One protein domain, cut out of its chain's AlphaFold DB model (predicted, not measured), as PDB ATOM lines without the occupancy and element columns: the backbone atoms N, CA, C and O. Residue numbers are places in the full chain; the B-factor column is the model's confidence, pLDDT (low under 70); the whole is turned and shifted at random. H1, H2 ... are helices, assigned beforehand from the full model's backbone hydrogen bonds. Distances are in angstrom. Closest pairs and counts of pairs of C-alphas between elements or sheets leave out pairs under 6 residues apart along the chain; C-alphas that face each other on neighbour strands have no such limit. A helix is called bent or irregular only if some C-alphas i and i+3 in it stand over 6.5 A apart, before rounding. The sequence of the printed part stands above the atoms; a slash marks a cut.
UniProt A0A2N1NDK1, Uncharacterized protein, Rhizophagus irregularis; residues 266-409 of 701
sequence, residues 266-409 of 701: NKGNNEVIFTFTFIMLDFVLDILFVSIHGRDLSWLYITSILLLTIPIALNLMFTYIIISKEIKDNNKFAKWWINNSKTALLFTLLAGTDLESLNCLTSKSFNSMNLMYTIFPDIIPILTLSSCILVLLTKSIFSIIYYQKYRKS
ATOM      1  N   ASN A 266     329.831 253.761 340.928       70.19
ATOM      2  CA  ASN A 266     328.978 253.951 339.742       70.19
ATOM      3  C   ASN A 266     328.802 255.433 339.304       70.19
ATOM      4  O   ASN A 266     328.319 255.701 338.208       70.19
ATOM      5  N   LYS A 267     329.195 256.407 340.144       68.25
ATOM      6  CA  LYS A 267     329.187 257.860 339.843       68.25
ATOM      7  C   LYS A 267     330.569 258.433 339.462       68.25
ATOM      8  O   LYS A 267     330.694 259.658 339.363       68.25
ATOM      9  N   GLY A 268     331.593 257.586 339.331       66.50
ATOM     10  CA  GLY A 268     332.954 257.959 338.931       66.50
ATOM     11  C   GLY A 268     333.231 257.719 337.443       66.50
ATOM     12  O   GLY A 268     332.635 256.833 336.826       66.50
ATOM     13  N   ASN A 269     334.173 258.480 336.879       71.88
ATOM     14  CA  ASN A 269     334.660 258.308 335.505       71.88
ATOM     15  C   ASN A 269     335.641 257.124 335.449       71.88
ATOM     16  O   ASN A 269     336.850 257.300 335.345       71.88
ATOM     17  N   ASN A 270     335.120 255.901 335.570       78.25
ATOM     18  CA  ASN A 270     335.935 254.680 335.667       78.25
ATOM     19  C   ASN A 270     336.685 254.322 334.365       78.25
ATOM     20  O   ASN A 270     337.583 253.486 334.379       78.25
ATOM     21  N   GLU A 271     336.356 254.989 333.256       77.25
ATOM     22  CA  GLU A 271     337.061 254.908 331.966       77.25
ATOM     23  C   GLU A 271     338.526 255.369 332.065       77.25
ATOM     24  O   GLU A 271     339.368 254.884 331.313       77.25
ATOM     25  N   VAL A 272     338.855 256.188 333.074       78.50
ATOM     26  CA  VAL A 272     340.221 256.635 333.404       78.50
ATOM     27  C   VAL A 272     341.228 255.489 333.542       78.50
ATOM     28  O   VAL A 272     342.406 255.694 333.268       78.50
ATOM     29  N   ILE A 273     340.791 254.280 333.915       82.50
ATOM     30  CA  ILE A 273     341.670 253.100 333.973       82.50
ATOM     31  C   ILE A 273     342.228 252.771 332.579       82.50
ATOM     32  O   ILE A 273     343.428 252.558 332.438       82.50
ATOM     33  N   PHE A 274     341.386 252.794 331.540       84.00
ATOM     34  CA  PHE A 274     341.831 252.589 330.162       84.00
ATOM     35  C   PHE A 274     342.688 253.761 329.678       84.00
ATOM     36  O   PHE A 274     343.772 253.532 329.151       84.00
ATOM     37  N   THR A 275     342.241 255.000 329.907       80.94
ATOM     38  CA  THR A 275     342.968 256.219 329.511       80.94
ATOM     39  C   THR A 275     344.392 256.227 330.070       80.94
ATOM     40  O   THR A 275     345.353 256.339 329.317       80.94
ATOM     41  N   PHE A 276     344.547 256.015 331.380       82.62
ATOM     42  CA  PHE A 276     345.849 255.965 332.045       82.62
ATOM     43  C   PHE A 276     346.750 254.859 331.478       82.62
ATOM     44  O   PHE A 276     347.931 255.094 331.221       82.62
ATOM     45  N   THR A 277     346.210 253.656 331.259       87.75
ATOM     46  CA  THR A 277     347.005 252.534 330.744       87.75
ATOM     47  C   THR A 277     347.401 252.713 329.281       87.75
ATOM     48  O   THR A 277     348.528 252.370 328.931       87.75
ATOM     49  N   PHE A 278     346.541 253.285 328.433       85.44
ATOM     50  CA  PHE A 278     346.891 253.553 327.037       85.44
ATOM     51  C   PHE A 278     347.900 254.697 326.890       85.44
ATOM     52  O   PHE A 278     348.838 254.533 326.117       85.44
ATOM     53  N   ILE A 279     347.802 255.774 327.681       84.75
ATOM     54  CA  ILE A 279     348.817 256.848 327.707       84.75
ATOM     55  C   ILE A 279     350.195 256.284 328.089       84.75
ATOM     56  O   ILE A 279     351.195 256.555 327.424       84.75
ATOM     57  N   MET A 280     350.254 255.446 329.133       85.75
ATOM     58  CA  MET A 280     351.496 254.777 329.544       85.75
ATOM     59  C   MET A 280     352.041 253.838 328.459       85.75
ATOM     60  O   MET A 280     353.250 253.798 328.233       85.75
ATOM     61  N   LEU A 281     351.166 253.074 327.797       87.50
ATOM     62  CA  LEU A 281     351.554 252.142 326.740       87.50
ATOM     63  C   LEU A 281     352.113 252.876 325.516       87.50
ATOM     64  O   LEU A 281     353.166 252.485 325.021       87.50
ATOM     65  N   ASP A 282     351.442 253.932 325.056       84.50
ATOM     66  CA  ASP A 282     351.846 254.735 323.895       84.50
ATOM     67  C   ASP A 282     353.229 255.367 324.120       84.50
ATOM     68  O   ASP A 282     354.154 255.146 323.339       84.50
ATOM     69  N   PHE A 283     353.428 256.010 325.277       85.75
ATOM     70  CA  PHE A 283     354.716 256.590 325.670       85.75
ATOM     71  C   PHE A 283     355.857 255.558 325.718       85.75
ATOM     72  O   PHE A 283     356.965 255.818 325.238       85.75
ATOM     73  N   VAL A 284     355.603 254.365 326.273       88.56
ATOM     74  CA  VAL A 284     356.595 253.278 326.307       88.56
ATOM     75  C   VAL A 284     356.889 252.750 324.900       88.56
ATOM     76  O   VAL A 284     358.054 252.504 324.588       88.56
ATOM     77  N   LEU A 285     355.875 252.593 324.045       84.44
ATOM     78  CA  LEU A 285     356.041 252.116 322.670       84.44
ATOM     79  C   LEU A 285     356.827 253.108 321.804       84.44
ATOM     80  O   LEU A 285     357.724 252.677 321.080       84.44
ATOM     81  N   ASP A 286     356.567 254.410 321.921       83.81
ATOM     82  CA  ASP A 286     357.303 255.448 321.191       83.81
ATOM     83  C   ASP A 286     358.780 255.511 321.627       83.81
ATOM     84  O   ASP A 286     359.681 255.534 320.781       83.81
ATOM     85  N   ILE A 287     359.068 255.435 322.934       87.44
ATOM     86  CA  ILE A 287     360.450 255.323 323.437       87.44
ATOM     87  C   ILE A 287     361.122 254.046 322.919       87.44
ATOM     88  O   ILE A 287     362.272 254.087 322.471       87.44
ATOM     89  N   LEU A 288     360.424 252.909 322.965       85.75
ATOM     90  CA  LEU A 288     360.958 251.621 322.527       85.75
ATOM     91  C   LEU A 288     361.252 251.619 321.020       85.75
ATOM     92  O   LEU A 288     362.297 251.120 320.598       85.75
ATOM     93  N   PHE A 289     360.385 252.244 320.220       82.44
ATOM     94  CA  PHE A 289     360.584 252.448 318.790       82.44
ATOM     95  C   PHE A 289     361.835 253.291 318.509       82.44
ATOM     96  O   PHE A 289     362.698 252.864 317.739       82.44
ATOM     97  N   VAL A 290     361.999 254.445 319.168       84.50
ATOM     98  CA  VAL A 290     363.199 255.291 319.012       84.50
ATOM     99  C   VAL A 290     364.470 254.554 319.461       84.50
ATOM    100  O   VAL A 290     365.500 254.646 318.791       84.50
ATOM    101  N   SER A 291     364.396 253.796 320.558       82.25
ATOM    102  CA  SER A 291     365.526 253.071 321.152       82.25
ATOM    103  C   SER A 291     366.010 251.898 320.287       82.25
ATOM    104  O   SER A 291     367.196 251.814 319.962       82.25
ATOM    105  N   ILE A 292     365.100 251.011 319.862       80.25
ATOM    106  CA  ILE A 292     365.437 249.798 319.097       80.25
ATOM    107  C   ILE A 292     365.613 250.107 317.604       80.25
ATOM    108  O   ILE A 292     366.611 249.699 316.996       80.25
ATOM    109  N   HIS A 293     364.642 250.821 317.025       75.19
ATOM    110  CA  HIS A 293     364.472 250.983 315.578       75.19
ATOM    111  C   HIS A 293     364.864 252.364 315.053       75.19
ATOM    112  O   HIS A 293     365.128 252.510 313.860       75.19
ATOM    113  N   GLY A 294     364.984 253.382 315.913       68.00
ATOM    114  CA  GLY A 294     365.359 254.732 315.483       68.00
ATOM    115  C   GLY A 294     366.693 254.782 314.727       68.00
ATOM    116  O   GLY A 294     366.882 255.646 313.874       68.00
ATOM    117  N   ARG A 295     367.611 253.841 314.993       68.00
ATOM    118  CA  ARG A 295     368.909 253.724 314.301       68.00
ATOM    119  C   ARG A 295     368.887 252.864 313.032       68.00
ATOM    120  O   ARG A 295     369.880 252.875 312.314       68.00
ATOM    121  N   ASP A 296     367.792 252.165 312.724       65.56
ATOM    122  CA  ASP A 296     367.684 251.306 311.528       65.56
ATOM    123  C   ASP A 296     367.758 252.131 310.232       65.56
ATOM    124  O   ASP A 296     368.175 251.648 309.182       65.56
ATOM    125  N   LEU A 297     367.372 253.408 310.311       64.56
ATOM    126  CA  LEU A 297     367.473 254.380 309.232       64.56
ATOM    127  C   LEU A 297     368.124 255.650 309.786       64.56
ATOM    128  O   LEU A 297     367.439 256.529 310.301       64.56
ATOM    129  N   SER A 298     369.446 255.783 309.641       63.44
ATOM    130  CA  SER A 298     370.256 256.848 310.265       63.44
ATOM    131  C   SER A 298     369.759 258.279 310.004       63.44
ATOM    132  O   SER A 298     369.997 259.172 310.811       63.44
ATOM    133  N   TRP A 299     369.052 258.514 308.890       65.62
ATOM    134  CA  TRP A 299     368.455 259.818 308.569       65.62
ATOM    135  C   TRP A 299     367.110 260.078 309.279       65.62
ATOM    136  O   TRP A 299     366.757 261.232 309.515       65.62
ATOM    137  N   LEU A 300     366.377 259.020 309.640       69.88
ATOM    138  CA  LEU A 300     365.140 259.094 310.419       69.88
ATOM    139  C   LEU A 300     365.404 259.165 311.924       69.88
ATOM    140  O   LEU A 300     364.541 259.667 312.623       69.88
ATOM    141  N   TYR A 301     366.583 258.787 312.428       76.38
ATOM    142  CA  TYR A 301     366.897 258.875 313.862       76.38
ATOM    143  C   TYR A 301     366.610 260.263 314.463       76.38
ATOM    144  O   TYR A 301     365.891 260.386 315.452       76.38
ATOM    145  N   ILE A 302     367.097 261.324 313.807       76.44
ATOM    146  CA  ILE A 302     366.847 262.718 314.218       76.44
ATOM    147  C   ILE A 302     365.348 263.044 314.127       76.44
ATOM    148  O   ILE A 302     364.795 263.667 315.028       76.44
ATOM    149  N   THR A 303     364.677 262.575 313.072       74.44
ATOM    150  CA  THR A 303     363.225 262.739 312.884       74.44
ATOM    151  C   THR A 303     362.439 262.093 314.026       74.44
ATOM    152  O   THR A 303     361.539 262.715 314.576       74.44
ATOM    153  N   SER A 304     362.794 260.870 314.418       78.88
ATOM    154  CA  SER A 304     362.130 260.112 315.478       78.88
ATOM    155  C   SER A 304     362.365 260.733 316.860       78.88
ATOM    156  O   SER A 304     361.428 260.813 317.646       78.88
ATOM    157  N   ILE A 305     363.563 261.266 317.134       84.25
ATOM    158  CA  ILE A 305     363.827 262.045 318.358       84.25
ATOM    159  C   ILE A 305     362.986 263.328 318.388       84.25
ATOM    160  O   ILE A 305     362.413 263.657 319.424       84.25
ATOM    161  N   LEU A 306     362.883 264.055 317.270       82.12
ATOM    162  CA  LEU A 306     362.067 265.274 317.197       82.12
ATOM    163  C   LEU A 306     360.570 264.969 317.356       82.12
ATOM    164  O   LEU A 306     359.873 265.706 318.049       82.12
ATOM    165  N   LEU A 307     360.090 263.863 316.776       76.81
ATOM    166  CA  LEU A 307     358.711 263.395 316.933       76.81
ATOM    167  C   LEU A 307     358.380 262.980 318.374       76.81
ATOM    168  O   LEU A 307     357.250 263.194 318.787       76.81
ATOM    169  N   LEU A 308     359.344 262.455 319.139       83.81
ATOM    170  CA  LEU A 308     359.166 262.165 320.566       83.81
ATOM    171  C   LEU A 308     359.236 263.441 321.428       83.81
ATOM    172  O   LEU A 308     358.427 263.643 322.327       83.81
ATOM    173  N   THR A 309     360.208 264.322 321.174       85.69
ATOM    174  CA  THR A 309     360.528 265.452 322.076       85.69
ATOM    175  C   THR A 309     359.635 266.682 321.903       85.69
ATOM    176  O   THR A 309     359.324 267.337 322.898       85.69
ATOM    177  N   ILE A 310     359.201 267.012 320.678       81.12
ATOM    178  CA  ILE A 310     358.375 268.204 320.417       81.12
ATOM    179  C   ILE A 310     356.984 268.104 321.075       81.12
ATOM    180  O   ILE A 310     356.610 269.063 321.757       81.12
ATOM    181  N   PRO A 311     356.225 266.992 320.951       81.88
ATOM    182  CA  PRO A 311     354.930 266.863 321.620       81.88
ATOM    183  C   PRO A 311     355.064 266.938 323.140       81.88
ATOM    184  O   PRO A 311     354.309 267.673 323.766       81.88
ATOM    185  N   ILE A 312     356.077 266.284 323.723       85.56
ATOM    186  CA  ILE A 312     356.312 266.310 325.175       85.56
ATOM    187  C   ILE A 312     356.565 267.739 325.674       85.56
ATOM    188  O   ILE A 312     355.985 268.171 326.670       85.56
ATOM    189  N   ALA A 313     357.398 268.510 324.968       86.44
ATOM    190  CA  ALA A 313     357.689 269.894 325.337       86.44
ATOM    191  C   ALA A 313     356.441 270.797 325.282       86.44
ATOM    192  O   ALA A 313     356.245 271.636 326.164       86.44
ATOM    193  N   LEU A 314     355.580 270.615 324.274       81.94
ATOM    194  CA  LEU A 314     354.327 271.366 324.141       81.94
ATOM    195  C   LEU A 314     353.290 270.945 325.187       81.94
ATOM    196  O   LEU A 314     352.695 271.806 325.834       81.94
ATOM    197  N   ASN A 315     353.121 269.644 325.409       84.31
ATOM    198  CA  ASN A 315     352.208 269.093 326.405       84.31
ATOM    199  C   ASN A 315     352.592 269.563 327.823       84.31
ATOM    200  O   ASN A 315     351.722 270.011 328.572       84.31
ATOM    201  N   LEU A 316     353.889 269.606 328.166       88.12
ATOM    202  CA  LEU A 316     354.384 270.209 329.416       88.12
ATOM    203  C   LEU A 316     354.106 271.722 329.507       88.12
ATOM    204  O   LEU A 316     353.719 272.214 330.568       88.12
ATOM    205  N   MET A 317     354.275 272.469 328.412       84.50
ATOM    206  CA  MET A 317     354.016 273.914 328.374       84.50
ATOM    207  C   MET A 317     352.530 274.230 328.599       84.50
ATOM    208  O   MET A 317     352.189 275.083 329.424       84.50
ATOM    209  N   PHE A 318     351.634 273.486 327.946       80.38
ATOM    210  CA  PHE A 318     350.193 273.599 328.160       80.38
ATOM    211  C   PHE A 318     349.774 273.163 329.567       80.38
ATOM    212  O   PHE A 318     349.008 273.872 330.220       80.38
ATOM    213  N   THR A 319     350.330 272.058 330.064       85.94
ATOM    214  CA  THR A 319     350.151 271.578 331.442       85.94
ATOM    215  C   THR A 319     350.485 272.673 332.457       85.94
ATOM    216  O   THR A 319     349.684 272.950 333.350       85.94
ATOM    217  N   TYR A 320     351.616 273.367 332.281       86.62
ATOM    218  CA  TYR A 320     352.010 274.485 333.137       86.62
ATOM    219  C   TYR A 320     351.010 275.651 333.096       86.62
ATOM    220  O   TYR A 320     350.637 276.160 334.156       86.62
ATOM    221  N   ILE A 321     350.542 276.063 331.909       83.25
ATOM    222  CA  ILE A 321     349.527 277.127 331.767       83.25
ATOM    223  C   ILE A 321     348.233 276.745 332.493       83.25
ATOM    224  O   ILE A 321     347.684 277.549 333.250       83.25
ATOM    225  N   ILE A 322     347.759 275.520 332.268       80.69
ATOM    226  CA  ILE A 322     346.494 275.008 332.796       80.69
ATOM    227  C   ILE A 322     346.539 274.928 334.328       80.69
ATOM    228  O   ILE A 322     345.675 275.497 334.995       80.69
ATOM    229  N   ILE A 323     347.582 274.312 334.896       83.62
ATOM    230  CA  ILE A 323     347.771 274.217 336.352       83.62
ATOM    231  C   ILE A 323     347.928 275.609 336.976       83.62
ATOM    232  O   ILE A 323     347.302 275.896 337.995       83.62
ATOM    233  N   SER A 324     348.726 276.496 336.370       83.94
ATOM    234  CA  SER A 324     348.952 277.849 336.902       83.94
ATOM    235  C   SER A 324     347.667 278.676 336.941       83.94
ATOM    236  O   SER A 324     347.451 279.435 337.887       83.94
ATOM    237  N   LYS A 325     346.795 278.515 335.936       82.38
ATOM    238  CA  LYS A 325     345.478 279.151 335.917       82.38
ATOM    239  C   LYS A 325     344.565 278.585 337.007       82.38
ATOM    240  O   LYS A 325     344.013 279.361 337.779       82.38
ATOM    241  N   GLU A 326     344.458 277.264 337.127       79.12
ATOM    242  CA  GLU A 326     343.585 276.636 338.129       79.12
ATOM    243  C   GLU A 326     344.046 276.939 339.571       79.12
ATOM    244  O   GLU A 326     343.221 277.217 340.435       79.12
ATOM    245  N   ILE A 327     345.358 276.994 339.843       82.75
ATOM    246  CA  ILE A 327     345.889 277.419 341.155       82.75
ATOM    247  C   ILE A 327     345.504 278.870 341.482       82.75
ATOM    248  O   ILE A 327     345.223 279.178 342.640       82.75
ATOM    249  N   LYS A 328     345.482 279.764 340.483       81.62
ATOM    250  CA  LYS A 328     345.115 281.174 340.667       81.62
ATOM    251  C   LYS A 328     343.610 281.365 340.862       81.62
ATOM    252  O   LYS A 328     343.203 282.149 341.717       81.62
ATOM    253  N   ASP A 329     342.804 280.671 340.066       79.62
ATOM    254  CA  ASP A 329     341.356 280.884 340.005       79.62
ATOM    255  C   ASP A 329     340.603 280.048 341.072       79.62
ATOM    256  O   ASP A 329     339.475 280.383 341.440       79.62
ATOM    257  N   ASN A 330     341.218 278.990 341.627       78.75
ATOM    258  CA  ASN A 330     340.562 278.027 342.519       78.75
ATOM    259  C   ASN A 330     341.368 277.705 343.797       78.75
ATOM    260  O   ASN A 330     342.144 276.749 343.882       78.75
ATOM    261  N   ASN A 331     341.080 278.449 344.871       80.56
ATOM    262  CA  ASN A 331     341.713 278.299 346.193       80.56
ATOM    263  C   ASN A 331     341.659 276.875 346.787       80.56
ATOM    264  O   ASN A 331     342.545 276.491 347.554       80.56
ATOM    265  N   LYS A 332     340.625 276.078 346.480       79.12
ATOM    266  CA  LYS A 332     340.536 274.702 346.999       79.12
ATOM    267  C   LYS A 332     341.459 273.758 346.222       79.12
ATOM    268  O   LYS A 332     342.078 272.897 346.848       79.12
ATOM    269  N   PHE A 333     341.589 273.946 344.906       80.06
ATOM    270  CA  PHE A 333     342.562 273.219 344.085       80.06
ATOM    271  C   PHE A 333     343.989 273.552 344.528       80.06
ATOM    272  O   PHE A 333     344.752 272.639 344.823       80.06
ATOM    273  N   ALA A 334     344.313 274.838 344.717       81.75
ATOM    274  CA  ALA A 334     345.614 275.274 345.234       81.75
ATOM    275  C   ALA A 334     345.985 274.600 346.573       81.75
ATOM    276  O   ALA A 334     347.092 274.084 346.732       81.75
ATOM    277  N   LYS A 335     345.042 274.525 347.527       83.75
ATOM    278  CA  LYS A 335     345.265 273.846 348.815       83.75
ATOM    279  C   LYS A 335     345.436 272.327 348.665       83.75
ATOM    280  O   LYS A 335     346.273 271.741 349.349       83.75
ATOM    281  N   TRP A 336     344.673 271.684 347.776       82.75
ATOM    282  CA  TRP A 336     344.842 270.257 347.478       82.75
ATOM    283  C   TRP A 336     346.199 269.971 346.820       82.75
ATOM    284  O   TRP A 336     346.868 269.019 347.222       82.75
ATOM    285  N   TRP A 337     346.623 270.818 345.878       83.31
ATOM    286  CA  TRP A 337     347.878 270.712 345.128       83.31
ATOM    287  C   TRP A 337     349.104 270.740 346.046       83.31
ATOM    288  O   TRP A 337     349.980 269.884 345.945       83.31
ATOM    289  N   ILE A 338     349.124 271.676 347.002       85.12
ATOM    290  CA  ILE A 338     350.184 271.784 348.017       85.12
ATOM    291  C   ILE A 338     350.198 270.544 348.924       85.12
ATOM    292  O   ILE A 338     351.253 269.949 349.143       85.12
ATOM    293  N   ASN A 339     349.030 270.113 349.412       87.38
ATOM    294  CA  ASN A 339     348.924 268.972 350.326       87.38
ATOM    295  C   ASN A 339     349.246 267.617 349.663       87.38
ATOM    296  O   ASN A 339     349.665 266.691 350.352       87.38
ATOM    297  N   ASN A 340     349.057 267.488 348.346       85.38
ATOM    298  CA  ASN A 340     349.227 266.241 347.588       85.38
ATOM    299  C   ASN A 340     350.349 266.355 346.543       85.38
ATOM    300  O   ASN A 340     350.260 265.781 345.458       85.38
ATOM    301  N   SER A 341     351.420 267.079 346.879       85.00
ATOM    302  CA  SER A 341     352.524 267.432 345.971       85.00
ATOM    303  C   SER A 341     353.119 266.255 345.181       85.00
ATOM    304  O   SER A 341     353.449 266.415 344.009       85.00
ATOM    305  N   LYS A 342     353.200 265.053 345.772       85.25
ATOM    306  CA  LYS A 342     353.655 263.829 345.079       85.25
ATOM    307  C   LYS A 342     352.703 263.398 343.955       85.25
ATOM    308  O   LYS A 342     353.149 263.112 342.848       85.25
ATOM    309  N   THR A 343     351.400 263.372 344.233       82.25
ATOM    310  CA  THR A 343     350.351 263.018 343.263       82.25
ATOM    311  C   THR A 343     350.249 264.078 342.168       82.25
ATOM    312  O   THR A 343     350.166 263.748 340.989       82.25
ATOM    313  N   ALA A 344     350.338 265.353 342.552       83.12
ATOM    314  CA  ALA A 344     350.393 266.482 341.633       83.12
ATOM    315  C   ALA A 344     351.592 266.388 340.667       83.12
ATOM    316  O   ALA A 344     351.423 266.545 339.458       83.12
ATOM    317  N   LEU A 345     352.788 266.055 341.170       86.31
ATOM    318  CA  LEU A 345     353.988 265.859 340.347       86.31
ATOM    319  C   LEU A 345     353.840 264.676 339.378       86.31
ATOM    320  O   LEU A 345     354.188 264.816 338.207       86.31
ATOM    321  N   LEU A 346     353.277 263.548 339.828       84.62
ATOM    322  CA  LEU A 346     353.006 262.388 338.971       84.62
ATOM    323  C   LEU A 346     352.090 262.756 337.794       84.62
ATOM    324  O   LEU A 346     352.429 262.480 336.644       84.62
ATOM    325  N   PHE A 347     350.959 263.416 338.063       82.81
ATOM    326  CA  PHE A 347     350.042 263.837 337.000       82.81
ATOM    327  C   PHE A 347     350.593 264.978 336.139       82.81
ATOM    328  O   PHE A 347     350.232 265.053 334.973       82.81
ATOM    329  N   THR A 348     351.505 265.810 336.650       86.50
ATOM    330  CA  THR A 348     352.225 266.811 335.837       86.50
ATOM    331  C   THR A 348     353.173 266.141 334.839       86.50
ATOM    332  O   THR A 348     353.239 266.551 333.683       86.50
ATOM    333  N   LEU A 349     353.889 265.093 335.263       87.44
ATOM    334  CA  LEU A 349     354.792 264.336 334.393       87.44
ATOM    335  C   LEU A 349     354.011 263.569 333.315       87.44
ATOM    336  O   LEU A 349     354.388 263.614 332.148       87.44
ATOM    337  N   LEU A 350     352.893 262.940 333.690       84.00
ATOM    338  CA  LEU A 350     351.988 262.270 332.748       84.00
ATOM    339  C   LEU A 350     351.299 263.242 331.790       84.00
ATOM    340  O   LEU A 350     351.141 262.929 330.615       84.00
ATOM    341  N   ALA A 351     350.967 264.448 332.243       85.56
ATOM    342  CA  ALA A 351     350.371 265.459 331.376       85.56
ATOM    343  C   ALA A 351     351.383 266.015 330.363       85.56
ATOM    344  O   ALA A 351     351.000 266.550 329.325       85.56
ATOM    345  N   GLY A 352     352.680 265.825 330.629       84.94
ATOM    346  CA  GLY A 352     353.748 265.976 329.651       84.94
ATOM    347  C   GLY A 352     353.770 264.893 328.570       84.94
ATOM    348  O   GLY A 352     354.246 265.173 327.478       84.94
ATOM    349  N   THR A 353     353.249 263.687 328.819       84.94
ATOM    350  CA  THR A 353     353.104 262.657 327.773       84.94
ATOM    351  C   THR A 353     351.800 262.854 327.005       84.94
ATOM    352  O   THR A 353     351.844 263.042 325.793       84.94
ATOM    353  N   ASP A 354     350.666 262.944 327.702       82.69
ATOM    354  CA  ASP A 354     349.362 263.292 327.125       82.69
ATOM    355  C   ASP A 354     348.555 264.140 328.117       82.69
ATOM    356  O   ASP A 354     348.321 263.737 329.258       82.69
ATOM    357  N   LEU A 355     348.098 265.308 327.662       80.25
ATOM    358  CA  LEU A 355     347.320 266.264 328.447       80.25
ATOM    359  C   LEU A 355     346.024 265.663 329.018       80.25
ATOM    360  O   LEU A 355     345.561 266.096 330.077       80.25
ATOM    361  N   GLU A 356     345.465 264.640 328.365       77.31
ATOM    362  CA  GLU A 356     344.282 263.915 328.841       77.31
ATOM    363  C   GLU A 356     344.520 263.244 330.210       77.31
ATOM    364  O   GLU A 356     343.574 263.016 330.967       77.31
ATOM    365  N   SER A 357     345.777 263.031 330.630       79.00
ATOM    366  CA  SER A 357     346.071 262.557 331.986       79.00
ATOM    367  C   SER A 357     345.624 263.535 333.083       79.00
ATOM    368  O   SER A 357     345.448 263.119 334.228       79.00
ATOM    369  N   LEU A 358     345.439 264.829 332.782       78.19
ATOM    370  CA  LEU A 358     344.853 265.783 333.732       78.19
ATOM    371  C   LEU A 358     343.365 265.500 333.970       78.19
ATOM    372  O   LEU A 358     342.867 265.764 335.064       78.19
ATOM    373  N   ASN A 359     342.659 264.901 333.007       73.94
ATOM    374  CA  ASN A 359     341.266 264.499 333.191       73.94
ATOM    375  C   ASN A 359     341.132 263.415 334.282       73.94
ATOM    376  O   ASN A 359     340.149 263.379 335.023       73.94
ATOM    377  N   CYS A 360     342.173 262.600 334.490       72.62
ATOM    378  CA  CYS A 360     342.238 261.622 335.578       72.62
ATOM    379  C   CYS A 360     342.120 262.264 336.975       72.62
ATOM    380  O   CYS A 360     341.503 261.666 337.858       72.62
ATOM    381  N   LEU A 361     342.633 263.490 337.175       70.38
ATOM    382  CA  LEU A 361     342.501 264.242 338.437       70.38
ATOM    383  C   LEU A 361     341.049 264.644 338.738       70.38
ATOM    384  O   LEU A 361     340.665 264.733 339.908       70.38
ATOM    385  N   THR A 362     340.236 264.850 337.694       64.56
ATOM    386  CA  THR A 362     338.804 265.180 337.818       64.56
ATOM    387  C   THR A 362     337.964 263.971 338.237       64.56
ATOM    388  O   THR A 362     336.839 264.121 338.729       64.56
ATOM    389  N   SER A 363     338.498 262.759 338.057       64.19
ATOM    390  CA  SER A 363     337.792 261.532 338.393       64.19
ATOM    391  C   SER A 363     337.722 261.325 339.906       64.19
ATOM    392  O   SER A 363     338.724 261.307 340.618       64.19
ATOM    393  N   LYS A 364     336.506 261.069 340.398       60.41
ATOM    394  CA  LYS A 364     336.209 260.803 341.820       60.41
ATOM    395  C   LYS A 364     336.914 259.558 342.387       60.41
ATOM    396  O   LYS A 364     336.787 259.270 343.573       60.41
ATOM    397  N   SER A 365     337.629 258.809 341.550       51.38
ATOM    398  CA  SER A 365     338.331 257.575 341.903       51.38
ATOM    399  C   SER A 365     339.569 257.811 342.777       51.38
ATOM    400  O   SER A 365     339.937 256.921 343.534       51.38
ATOM    401  N   PHE A 366     340.177 259.003 342.736       52.53
ATOM    402  CA  PHE A 366     341.365 259.341 343.542       52.53
ATOM    403  C   PHE A 366     341.051 259.993 344.895       52.53
ATOM    404  O   PHE A 366     341.935 260.566 345.532       52.53
ATOM    405  N   ASN A 367     339.789 259.946 345.338       49.31
ATOM    406  CA  ASN A 367     339.295 260.696 346.499       49.31
ATOM    407  C   ASN A 367     339.512 262.226 346.368       49.31
ATOM    408  O   ASN A 367     339.363 262.976 347.337       49.31
ATOM    409  N   SER A 368     339.838 262.707 345.158       47.03
ATOM    410  CA  SER A 368     339.796 264.117 344.803       47.03
ATOM    411  C   SER A 368     338.336 264.570 344.807       47.03
ATOM    412  O   SER A 368     337.435 263.977 344.210       47.03
ATOM    413  N   MET A 369     338.105 265.618 345.586       45.03
ATOM    414  CA  MET A 369     336.812 266.245 345.826       45.03
ATOM    415  C   MET A 369     336.207 266.773 344.502       45.03
ATOM    416  O   MET A 369     336.925 266.932 343.519       45.03
ATOM    417  N   ASN A 370     334.899 267.077 344.452       46.66
ATOM    418  CA  ASN A 370     334.228 267.643 343.259       46.66
ATOM    419  C   ASN A 370     334.813 269.025 342.878       46.66
ATOM    420  O   ASN A 370     334.299 270.047 343.337       46.66
ATOM    421  N   LEU A 371     335.915 269.069 342.120       46.28
ATOM    422  CA  LEU A 371     336.799 270.239 342.154       46.28
ATOM    423  C   LEU A 371     337.590 270.509 340.861       46.28
ATOM    424  O   LEU A 371     338.754 270.877 340.926       46.28
ATOM    425  N   MET A 372     336.953 270.358 339.693       45.34
ATOM    426  CA  MET A 372     337.538 270.769 338.397       45.34
ATOM    427  C   MET A 372     336.506 271.038 337.277       45.34
ATOM    428  O   MET A 372     336.852 271.074 336.099       45.34
ATOM    429  N   TYR A 373     335.223 271.232 337.606       46.91
ATOM    430  CA  TYR A 373     334.147 271.332 336.605       46.91
ATOM    431  C   TYR A 373     333.728 272.780 336.292       46.91
ATOM    432  O   TYR A 373     332.560 273.138 336.432       46.91
ATOM    433  N   THR A 374     334.683 273.616 335.865       46.91
ATOM    434  CA  THR A 374     334.371 274.999 335.433       46.91
ATOM    435  C   THR A 374     335.223 275.578 334.295       46.91
ATOM    436  O   THR A 374     334.816 276.589 333.734       46.91
ATOM    437  N   ILE A 375     336.373 274.986 333.933       47.72
ATOM    438  CA  ILE A 375     337.249 275.505 332.846       47.72
ATOM    439  C   ILE A 375     337.720 274.398 331.869       47.72
ATOM    440  O   ILE A 375     338.174 274.689 330.766       47.72
ATOM    441  N   PHE A 376     337.596 273.119 332.238       53.94
ATOM    442  CA  PHE A 376     338.363 272.027 331.621       53.94
ATOM    443  C   PHE A 376     337.856 271.356 330.318       53.94
ATOM    444  O   PHE A 376     338.721 270.890 329.574       53.94
ATOM    445  N   PRO A 377     336.548 271.250 329.987       55.78
ATOM    446  CA  PRO A 377     336.116 270.321 328.933       55.78
ATOM    447  C   PRO A 377     336.344 270.808 327.494       55.78
ATOM    448  O   PRO A 377     336.576 269.976 326.625       55.78
ATOM    449  N   ASP A 378     336.304 272.116 327.220       55.69
ATOM    450  CA  ASP A 378     336.269 272.607 325.827       55.69
ATOM    451  C   ASP A 378     337.665 272.829 325.221       55.69
ATOM    452  O   ASP A 378     337.855 272.708 324.012       55.69
ATOM    453  N   ILE A 379     338.663 273.148 326.052       59.28
ATOM    454  CA  ILE A 379     340.011 273.516 325.587       59.28
ATOM    455  C   ILE A 379     340.903 272.284 325.400       59.28
ATOM    456  O   ILE A 379     341.703 272.268 324.465       59.28
ATOM    457  N   ILE A 380     340.764 271.241 326.231       61.19
ATOM    458  CA  ILE A 380     341.583 270.021 326.115       61.19
ATOM    459  C   ILE A 380     341.385 269.323 324.762       61.19
ATOM    460  O   ILE A 380     342.400 269.103 324.109       61.19
ATOM    461  N   PRO A 381     340.157 269.068 324.260       61.88
ATOM    462  CA  PRO A 381     339.954 268.486 322.933       61.88
ATOM    463  C   PRO A 381     340.584 269.318 321.815       61.88
ATOM    464  O   PRO A 381     341.118 268.764 320.863       61.88
ATOM    465  N   ILE A 382     340.568 270.651 321.925       63.78
ATOM    466  CA  ILE A 382     341.191 271.542 320.936       63.78
ATOM    467  C   ILE A 382     342.724 271.456 321.015       63.78
ATOM    468  O   ILE A 382     343.386 271.431 319.979       63.78
ATOM    469  N   LEU A 383     343.301 271.373 322.218       62.34
ATOM    470  CA  LEU A 383     344.744 271.220 322.429       62.34
ATOM    471  C   LEU A 383     345.259 269.842 322.004       62.34
ATOM    472  O   LEU A 383     346.287 269.769 321.334       62.34
ATOM    473  N   THR A 384     344.556 268.762 322.346       60.91
ATOM    474  CA  THR A 384     344.922 267.394 321.950       60.91
ATOM    475  C   THR A 384     344.739 267.197 320.448       60.91
ATOM    476  O   THR A 384     345.634 266.652 319.803       60.91
ATOM    477  N   LEU A 385     343.671 267.741 319.848       66.06
ATOM    478  CA  LEU A 385     343.507 267.784 318.392       66.06
ATOM    479  C   LEU A 385     344.614 268.620 317.731       66.06
ATOM    480  O   LEU A 385     345.170 268.187 316.728       66.06
ATOM    481  N   SER A 386     344.989 269.772 318.296       64.06
ATOM    482  CA  SER A 386     346.102 270.602 317.803       64.06
ATOM    483  C   SER A 386     347.451 269.877 317.894       64.06
ATOM    484  O   SER A 386     348.228 269.902 316.940       64.06
ATOM    485  N   SER A 387     347.703 269.148 318.987       61.69
ATOM    486  CA  SER A 387     348.899 268.317 319.170       61.69
ATOM    487  C   SER A 387     348.925 267.152 318.169       61.69
ATOM    488  O   SER A 387     349.908 266.975 317.449       61.69
ATOM    489  N   CYS A 388     347.805 266.441 317.988       65.81
ATOM    490  CA  CYS A 388     347.647 265.415 316.951       65.81
ATOM    491  C   CYS A 388     347.841 265.976 315.534       65.81
ATOM    492  O   CYS A 388     348.547 265.373 314.727       65.81
ATOM    493  N   ILE A 389     347.262 267.139 315.222       71.50
ATOM    494  CA  ILE A 389     347.445 267.827 313.939       71.50
ATOM    495  C   ILE A 389     348.917 268.201 313.750       71.50
ATOM    496  O   ILE A 389     349.442 268.002 312.661       71.50
ATOM    497  N   LEU A 390     349.622 268.658 314.786       67.19
ATOM    498  CA  LEU A 390     351.052 268.959 314.706       67.19
ATOM    499  C   LEU A 390     351.905 267.693 314.492       67.19
ATOM    500  O   LEU A 390     352.845 267.716 313.695       67.19
ATOM    501  N   VAL A 391     351.560 266.569 315.128       67.19
ATOM    502  CA  VAL A 391     352.199 265.257 314.899       67.19
ATOM    503  C   VAL A 391     351.931 264.746 313.477       67.19
ATOM    504  O   VAL A 391     352.835 264.227 312.821       67.19
ATOM    505  N   LEU A 392     350.719 264.929 312.948       69.00
ATOM    506  CA  LEU A 392     350.383 264.591 311.560       69.00
ATOM    507  C   LEU A 392     351.090 265.511 310.557       69.00
ATOM    508  O   LEU A 392     351.637 265.028 309.564       69.00
ATOM    509  N   LEU A 393     351.145 266.817 310.828       71.06
ATOM    510  CA  LEU A 393     351.848 267.797 310.002       71.06
ATOM    511  C   LEU A 393     353.345 267.498 309.971       71.06
ATOM    512  O   LEU A 393     353.898 267.375 308.880       71.06
ATOM    513  N   THR A 394     353.991 267.279 311.117       65.75
ATOM    514  CA  THR A 394     355.413 266.900 311.165       65.75
ATOM    515  C   THR A 394     355.666 265.584 310.422       65.75
ATOM    516  O   THR A 394     356.507 265.564 309.521       65.75
ATOM    517  N   LYS A 395     354.892 264.515 310.677       65.00
ATOM    518  CA  LYS A 395     354.979 263.246 309.918       65.00
ATOM    519  C   LYS A 395     354.808 263.455 308.399       65.00
ATOM    520  O   LYS A 395     355.564 262.876 307.614       65.00
ATOM    521  N   SER A 396     353.881 264.314 307.966       70.12
ATOM    522  CA  SER A 396     353.658 264.633 306.546       70.12
ATOM    523  C   SER A 396     354.807 265.438 305.928       70.12
ATOM    524  O   SER A 396     355.265 265.107 304.837       70.12
ATOM    525  N   ILE A 397     355.353 266.424 306.649       73.12
ATOM    526  CA  ILE A 397     356.488 267.247 306.213       73.12
ATOM    527  C   ILE A 397     357.724 266.363 306.033       73.12
ATOM    528  O   ILE A 397     358.386 266.448 305.000       73.12
ATOM    529  N   PHE A 398     358.003 265.450 306.968       66.88
ATOM    530  CA  PHE A 398     359.101 264.491 306.815       66.88
ATOM    531  C   PHE A 398     358.879 263.523 305.641       66.88
ATOM    532  O   PHE A 398     359.831 263.224 304.916       66.88
ATOM    533  N   SER A 399     357.636 263.106 305.374       65.75
ATOM    534  CA  SER A 399     357.291 262.317 304.179       65.75
ATOM    535  C   SER A 399     357.489 263.101 302.868       65.75
ATOM    536  O   SER A 399     358.008 262.568 301.884       65.75
ATOM    537  N   ILE A 400     357.181 264.401 302.857       72.50
ATOM    538  CA  ILE A 400     357.424 265.292 301.712       72.50
ATOM    539  C   ILE A 400     358.929 265.516 301.503       72.50
ATOM    540  O   ILE A 400     359.402 265.439 300.368       72.50
ATOM    541  N   ILE A 401     359.705 265.726 302.572       71.06
ATOM    542  CA  ILE A 401     361.174 265.833 302.513       71.06
ATOM    543  C   ILE A 401     361.786 264.531 301.978       71.06
ATOM    544  O   ILE A 401     362.668 264.580 301.117       71.06
ATOM    545  N   TYR A 402     361.288 263.370 302.420       67.44
ATOM    546  CA  TYR A 402     361.672 262.067 301.874       67.44
ATOM    547  C   TYR A 402     361.396 261.986 300.367       67.44
ATOM    548  O   TYR A 402     362.312 261.697 299.595       67.44
ATOM    549  N   TYR A 403     360.173 262.312 299.935       67.38
ATOM    550  CA  TYR A 403     359.796 262.297 298.521       67.38
ATOM    551  C   TYR A 403     360.658 263.246 297.677       67.38
ATOM    552  O   TYR A 403     361.120 262.869 296.600       67.38
ATOM    553  N   GLN A 404     360.954 264.453 298.172       70.25
ATOM    554  CA  GLN A 404     361.840 265.392 297.482       70.25
ATOM    555  C   GLN A 404     363.284 264.880 297.400       70.25
ATOM    556  O   GLN A 404     363.891 264.969 296.332       70.25
ATOM    557  N   LYS A 405     363.834 264.305 298.477       66.12
ATOM    558  CA  LYS A 405     365.195 263.740 298.489       66.12
ATOM    559  C   LYS A 405     365.314 262.539 297.543       66.12
ATOM    560  O   LYS A 405     366.267 262.478 296.770       66.12
ATOM    561  N   TYR A 406     364.316 261.655 297.539       62.22
ATOM    562  CA  TYR A 406     364.211 260.515 296.621       62.22
ATOM    563  C   TYR A 406     364.067 260.962 295.157       62.22
ATOM    564  O   TYR A 406     364.760 260.466 294.269       62.22
ATOM    565  N   ARG A 407     363.231 261.975 294.886       55.44
ATOM    566  CA  ARG A 407     363.099 262.570 293.548       55.44
ATOM    567  C   ARG A 407     364.420 263.176 293.068       55.44
ATOM    568  O   ARG A 407     364.757 263.022 291.900       55.44
ATOM    569  N   LYS A 408     365.177 263.831 293.955       49.34
ATOM    570  CA  LYS A 408     366.444 264.507 293.626       49.34
ATOM    571  C   LYS A 408     367.627 263.547 293.433       49.34
ATOM    572  O   LYS A 408     368.572 263.925 292.748       49.34
ATOM    573  N   SER A 409     367.584 262.319 293.969       48.38
ATOM    574  CA  SER A 409     368.562 261.269 293.615       48.38
ATOM    575  C   SER A 409     368.245 260.581 292.286       48.38
ATOM    576  O   SER A 409     369.159 260.095 291.629       48.38
TER     577      SER A 409
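Overview. This is residues 266 to 409 of the 701 residues of an uncharacterized protein of Rhizophagus irregularis (UniProt A0A2N1NDK1). Two long helices, H1 and H2, open from a shared end as a V, with the short H4 and H5 filling its mouth, and a third long helix, H6, runs beside part of H2 and on past it, where residues 403 to 409 stick out. H3 turns the chain at the far end of H2, so that H4 folds back. The printed part has 144 residues with six named helices, in the order H1 to H6, and no named strand: the class is all helix. The whole is loose, with a radius of gyration of the C-alphas of 18.3 A, and it is a rod spanning 62 by 27 by 26 A.

Arrangement. H6, residues 379 to 409, is the longest helix; its residues 387 to 398 touch residues 303 to 315 of H2, residues 300 to 329, at a shallow tilt of 18 degrees, opposite ways, the closest C-alphas being Pro 311 and Ser 387, 6.7 A apart. H2 is the hub, touching five helices. H1, residues 272 to 292, touches it with residues 286 to 290 alone, closest at the C-alphas of Val 290 and Ser 304, 6.1 A; this hairpin has a tilt of 33 degrees, only just shallow. H4, residues 341 to 353, touches H2 at a steep tilt of 43 degrees, with the C-alphas of Leu 316 and Gly 352 closest at 4.3 A. H5, residues 355 to 362, touches H1, the closest C-alphas being Val 272 and Cys 360, 5.8 A apart, and forms hairpins with H4 and H6. H3, residues 331 to 339, and H2 touch only at the corner, closest at the C-alphas of Ile 327 and Ala 334, 4.6 A. H1 and H6 are apart. Helix packing is mostly aligned: leaving out H2 and H3, which touch only at the corner, 6 of the 7 pairs of helices that touch are at a shallow tilt. Every O i to N i+4 pair is within hydrogen-bond range in H1, H3 and H6, against 24 of 26 in H2, 8 of 9 in H4 and 0 of 4 in H5, where 5 of 5 O i to N i+3 pairs are.

Along the chain. H6 is 44.6 A long and ends at C-alpha 409 (368.562, 261.269, 293.615). H2, 43.8 A, begins at C-alpha 300 (365.140, 259.094, 310.419). H1, 29.8 A, begins at C-alpha 272 (340.221, 256.635, 333.404). H4 measures 18.8 A, H5 12.7 A and H3 12.5 A.

Size, cuts and confidence. The C-alphas farthest apart, Lys 332 and Ser 409, are 61.8 A apart. The printed part has no cut. The link from H5 to H6, residues 363 to 378, is long. Mean pLDDT of the printed part is 73.9; 50 residues are under 70, among them 294 to 300 and 362 to 388.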